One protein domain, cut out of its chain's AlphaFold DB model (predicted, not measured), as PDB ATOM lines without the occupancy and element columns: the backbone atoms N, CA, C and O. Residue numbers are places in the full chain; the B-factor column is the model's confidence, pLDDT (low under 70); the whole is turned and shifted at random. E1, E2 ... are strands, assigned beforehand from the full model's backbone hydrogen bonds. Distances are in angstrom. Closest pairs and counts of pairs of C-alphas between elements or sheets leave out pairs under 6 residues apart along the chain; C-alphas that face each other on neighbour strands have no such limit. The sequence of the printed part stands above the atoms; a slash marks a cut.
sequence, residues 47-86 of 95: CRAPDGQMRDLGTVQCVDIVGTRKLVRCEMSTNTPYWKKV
ATOM      1  N   CYS A  47     -17.066  47.226  40.521       95.12
ATOM      2  CA  CYS A  47     -16.021  46.437  41.154       95.12
ATOM      3  C   CYS A  47     -16.471  46.027  42.555       95.12
ATOM      4  O   CYS A  47     -17.034  46.832  43.297       95.12
ATOM      5  N   ARG A  48     -16.191  44.784  42.949       94.38
ATOM      6  CA  ARG A  48     -16.403  44.335  44.328       94.38
ATOM      7  C   ARG A  48     -15.223  44.777  45.188       94.38
ATOM      8  O   ARG A  48     -14.078  44.430  44.892       94.38
ATOM      9  N   ALA A  49     -15.483  45.554  46.228       92.31
ATOM     10  CA  ALA A  49     -14.480  45.951  47.205       92.31
ATOM     11  C   ALA A  49     -14.205  44.811  48.217       92.31
ATOM     12  O   ALA A  49     -14.995  43.865  48.310       92.31
ATOM     13  N   PRO A  50     -13.089  44.864  48.972       89.19
ATOM     14  CA  PRO A  50     -12.751  43.836  49.966       89.19
ATOM     15  C   PRO A  50     -13.800  43.662  51.075       89.19
ATOM     16  O   PRO A  50     -13.956  42.571  51.609       89.19
ATOM     17  N   ASP A  51     -14.551  44.722  51.381       90.88
ATOM     18  CA  ASP A  51     -15.701  44.718  52.299       90.88
ATOM     19  C   ASP A  51     -16.949  44.023  51.708       90.88
ATOM     20  O   ASP A  51     -17.972  43.886  52.376       90.88
ATOM     21  N   GLY A  52     -16.880  43.583  50.449       92.69
ATOM     22  CA  GLY A  52     -17.976  42.968  49.709       92.69
ATOM     23  C   GLY A  52     -18.947  43.959  49.069       92.69
ATOM     24  O   GLY A  52     -19.820  43.514  48.321       92.69
ATOM     25  N   GLN A  53     -18.802  45.265  49.307       94.44
ATOM     26  CA  GLN A  53     -19.651  46.281  48.689       94.44
ATOM     27  C   GLN A  53     -19.303  46.455  47.210       94.44
ATOM     28  O   GLN A  53     -18.156  46.299  46.785       94.44
ATOM     29  N   MET A  54     -20.307  46.802  46.411       94.81
ATOM     30  CA  MET A  54     -20.118  47.105  44.996       94.81
ATOM     31  C   MET A  54     -19.793  48.593  44.831       94.81
ATOM     32  O   MET A  54     -20.457  49.443  45.422       94.81
ATOM     33  N   ARG A  55     -18.774  48.907  44.032       95.19
ATOM     34  CA  ARG A  55     -18.304  50.269  43.749       95.19
ATOM     35  C   ARG A  55     -18.430  50.574  42.267       95.19
ATOM     36  O   ARG A  55     -18.054  49.748  41.438       95.19
ATOM     37  N   ASP A  56     -18.929  51.760  41.952       95.00
ATOM     38  CA  ASP A  56     -19.117  52.198  40.572       95.00
ATOM     39  C   ASP A  56     -17.785  52.353  39.832       95.00
ATOM     40  O   ASP A  56     -16.739  52.619  40.442       95.00
ATOM     41  N   LEU A  57     -17.831  52.222  38.503       94.81
ATOM     42  CA  LEU A  57     -16.702  52.568  37.642       94.81
ATOM     43  C   LEU A  57     -16.208  53.986  37.954       94.81
ATOM     44  O   LEU A  57     -16.981  54.899  38.235       94.81
ATOM     45  N   GLY A  58     -14.894  54.169  37.911       94.88
ATOM     46  CA  GLY A  58     -14.232  55.426  38.237       94.88
ATOM     47  C   GLY A  58     -13.974  55.639  39.728       94.88
ATOM     48  O   GLY A  58     -13.109  56.462  40.044       94.88
ATOM     49  N   THR A  59     -14.627  54.885  40.626       95.81
ATOM     50  CA  THR A  59     -14.364  54.949  42.074       95.81
ATOM     51  C   THR A  59     -12.888  54.700  42.350       95.81
ATOM     52  O   THR A  59     -12.329  53.704  41.889       95.81
ATOM     53  N   VAL A  60     -12.272  55.586  43.129       95.75
ATOM     54  CA  VAL A  60     -10.905  55.432  43.625       95.75
ATOM     55  C   VAL A  60     -10.971  55.079  45.101       95.75
ATOM     56  O   VAL A  60     -11.653  55.754  45.867       95.75
ATOM     57  N   GLN A  61     -10.270  54.027  45.506       94.81
ATOM     58  CA  GLN A  61     -10.190  53.644  46.910       94.81
ATOM     59  C   GLN A  61      -8.818  53.087  47.262       94.81
ATOM     60  O   GLN A  61      -8.099  52.538  46.426       94.81
ATOM     61  N   CYS A  62      -8.473  53.213  48.535       94.19
ATOM     62  CA  CYS A  62      -7.307  52.567  49.099       94.19
ATOM     63  C   CYS A  62      -7.671  51.149  49.554       94.19
ATOM     64  O   CYS A  62      -8.534  50.983  50.417       94.19
ATOM     65  N   VAL A  63      -6.997  50.138  49.012       91.56
ATOM     66  CA  VAL A  63      -7.202  48.726  49.375       91.56
ATOM     67  C   VAL A  63      -5.930  48.114  49.927       91.56
ATOM     68  O   VAL A  63      -4.836  48.480  49.505       91.56
ATOM     69  N   ASP A  64      -6.076  47.158  50.840       90.31
ATOM     70  CA  ASP A  64      -4.978  46.279  51.229       90.31
ATOM     71  C   ASP A  64      -4.921  45.085  50.266       90.31
ATOM     72  O   ASP A  64      -5.898  44.346  50.116       90.31
ATOM     73  N   ILE A  65      -3.795  44.933  49.569       84.31
ATOM     74  CA  ILE A  65      -3.515  43.792  48.698       84.31
ATOM     75  C   ILE A  65      -2.243  43.138  49.221       84.31
ATOM     76  O   ILE A  65      -1.142  43.640  48.990       84.31
ATOM     77  N   VAL A  66      -2.400  41.997  49.896       86.25
ATOM     78  CA  VAL A  66      -1.287  41.189  50.424       86.25
ATOM     79  C   VAL A  66      -0.390  42.005  51.374       86.25
ATOM     80  O   VAL A  66       0.832  42.024  51.243       86.25
ATOM     81  N   GLY A  67      -0.992  42.743  52.311       87.00
ATOM     82  CA  GLY A  67      -0.280  43.534  53.322       87.00
ATOM     83  C   GLY A  67       0.312  44.844  52.800       87.00
ATOM     84  O   GLY A  67       1.028  45.531  53.525       87.00
ATOM     85  N   THR A  68       0.046  45.199  51.541       88.75
ATOM     86  CA  THR A  68       0.446  46.482  50.960       88.75
ATOM     87  C   THR A  68      -0.793  47.294  50.626       88.75
ATOM     88  O   THR A  68      -1.607  46.882  49.793       88.75
ATOM     89  N   ARG A  69      -0.915  48.485  51.220       91.69
ATOM     90  CA  ARG A  69      -1.967  49.435  50.844       91.69
ATOM     91  C   ARG A  69      -1.656  50.037  49.476       91.69
ATOM     92  O   ARG A  69      -0.561  50.548  49.260       91.69
ATOM     93  N   LYS A  70      -2.605  49.960  48.545       93.31
ATOM     94  CA  LYS A  70      -2.480  50.489  47.182       93.31
ATOM     95  C   LYS A  70      -3.699  51.328  46.834       93.31
ATOM     96  O   LYS A  70      -4.833  50.912  47.082       93.31
ATOM     97  N   LEU A  71      -3.465  52.477  46.208       95.62
ATOM     98  CA  LEU A  71      -4.520  53.259  45.582       95.62
ATOM     99  C   LEU A  71      -4.941  52.598  44.264       95.62
ATOM    100  O   LEU A  71      -4.122  52.405  43.361       95.62
ATOM    101  N   VAL A  72      -6.220  52.245  44.156       96.25
ATOM    102  CA  VAL A  72      -6.790  51.602  42.966       96.25
ATOM    103  C   VAL A  72      -8.012  52.359  42.460       96.25
ATOM    104  O   VAL A  72      -8.735  52.977  43.240       96.25
ATOM    105  N   ARG A  73      -8.262  52.277  41.154       96.62
ATOM    106  CA  ARG A  73      -9.460  52.778  40.478       96.62
ATOM    107  C   ARG A  73     -10.252  51.610  39.901       96.62
ATOM    108  O   ARG A  73      -9.669  50.700  39.315       96.62
ATOM    109  N   CYS A  74     -11.570  51.633  40.069       96.44
ATOM    110  CA  CYS A  74     -12.454  50.688  39.399       96.44
ATOM    111  C   CYS A  74     -12.541  51.055  37.914       96.44
ATOM    112  O   CYS A  74     -13.010  52.140  37.571       96.44
ATOM    113  N   GLU A  75     -12.077  50.176  37.038       95.75
ATOM    114  CA  GLU A  75     -12.056  50.377  35.589       95.75
ATOM    115  C   GLU A  75     -12.699  49.192  34.865       95.75
ATOM    116  O   GLU A  75     -13.006  48.164  35.465       95.75
ATOM    117  N   MET A  76     -12.909  49.337  33.558       94.38
ATOM    118  CA  MET A  76     -13.453  48.296  32.692       94.38
ATOM    119  C   MET A  76     -12.359  47.767  31.759       94.38
ATOM    120  O   MET A  76     -11.703  48.552  31.076       94.38
ATOM    121  N   SER A  77     -12.192  46.446  31.681       92.75
ATOM    122  CA  SER A  77     -11.347  45.785  30.678       92.75
ATOM    123  C   SER A  77     -12.167  44.749  29.921       92.75
ATOM    124  O   SER A  77     -12.630  43.782  30.519       92.75
ATOM    125  N   THR A  78     -12.357  44.937  28.612       88.69
ATOM    126  CA  THR A  78     -13.052  43.982  27.720       88.69
ATOM    127  C   THR A  78     -14.362  43.434  28.320       88.69
ATOM    128  O   THR A  78     -14.617  42.234  28.294       88.69
ATOM    129  N   ASN A  79     -15.195  44.313  28.891       88.62
ATOM    130  CA  ASN A  79     -16.477  44.007  29.558       88.62
ATOM    131  C   ASN A  79     -16.408  43.406  30.976       88.62
ATOM    132  O   ASN A  79     -17.443  43.018  31.514       88.62
ATOM    133  N   THR A  80     -15.234  43.353  31.606       92.62
ATOM    134  CA  THR A  80     -15.091  42.938  33.011       92.62
ATOM    135  C   THR A  80     -14.611  44.112  33.873       92.62
ATOM    136  O   THR A  80     -13.533  44.655  33.597       92.62
ATOM    137  N   PRO A  81     -15.366  44.524  34.913       94.62
ATOM    138  CA  PRO A  81     -14.898  45.529  35.856       94.62
ATOM    139  C   PRO A  81     -13.762  44.960  36.714       94.62
ATOM    140  O   PRO A  81     -13.846  43.835  37.212       94.62
ATOM    141  N   TYR A  82     -12.695  45.732  36.899       95.00
ATOM    142  CA  TYR A  82     -11.515  45.323  37.657       95.00
ATOM    143  C   TYR A  82     -10.870  46.510  38.381       95.00
ATOM    144  O   TYR A  82     -11.039  47.669  38.003       95.00
ATOM    145  N   TRP A  83     -10.108  46.216  39.434       95.50
ATOM    146  CA  TRP A  83      -9.326  47.218  40.153       95.50
ATOM    147  C   TRP A  83      -7.967  47.416  39.481       95.50
ATOM    148  O   TRP A  83      -7.133  46.507  39.488       95.50
ATOM    149  N   LYS A  84      -7.721  48.612  38.944       95.69
ATOM    150  CA  LYS A  84      -6.420  49.014  38.397       95.69
ATOM    151  C   LYS A  84      -5.657  49.860  39.412       95.69
ATOM    152  O   LYS A  84      -6.238  50.756  40.014       95.69
ATOM    153  N   LYS A  85      -4.355  49.616  39.598       95.25
ATOM    154  CA  LYS A  85      -3.492  50.512  40.392       95.25
ATOM    155  C   LYS A  85      -3.446  51.895  39.728       95.25
ATOM    156  O   LYS A  85      -3.343  51.981  38.508       95.25
ATOM    157  N   VAL A  86      -3.516  52.961  40.523       95.62
ATOM    158  CA  VAL A  86      -3.298  54.323  40.023       95.62
ATOM    159  C   VAL A  86      -1.802  54.529  39.781       95.62
ATOM    160  O   VAL A  86      -0.992  54.372  40.694       95.62
TER     161      VAL A  86
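What this domain is: This is residues 47 to 86 of the 95 residues of an uncharacterized protein of Granulosicoccus sp (UniProt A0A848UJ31). Two hairpins share the long, bent strand E3 and make a small, strongly twisted sheet, while residues 47 to 56, with E1, fold back on themselves as a small loop near the bend. The printed part has 40 residues, four named strands E1 to E4 and no named helix: all strand. The antiparallel sheet, order E2, E3, E4, is a meander, each strand the antiparallel neighbour of the one before. It is compact, with radius of gyration of the C-alphas 9.7 A and spans 29 by 20 by 15 A.

Where its parts are: E1, residues 54 to 56, begins at C-alpha 54 (-20.118, 47.105, 44.996) and measures 6.8 A. E2 is residues 60 to 65, 14.7 A; E3, residues 68 to 77, 23.5 A, bends by 63 degrees at residue 74. E4, residues 80 to 85, 15.7 A, ends at C-alpha 85 (-3.492, 50.512, 40.392).

How they stand to each other: Residues 47 to 48 pair antiparallel with 54 to 55 of E1. Asp 56 and Cys 74 have the closest C-alphas of E1 and E3, 6.9 A. In hairpin E2 and E3, N 70 and O 63 are 2.8 A apart; in hairpin E3 and E4, N 73 and O 84 are 2.8 A apart. E1 and E4 are apart.

The domain as a whole: The farthest C-alphas, Gly 67 and Asn 79, are 28.8 A apart. The printed part has no cut, its three links are tight, and no printed residue is under 70 in pLDDT.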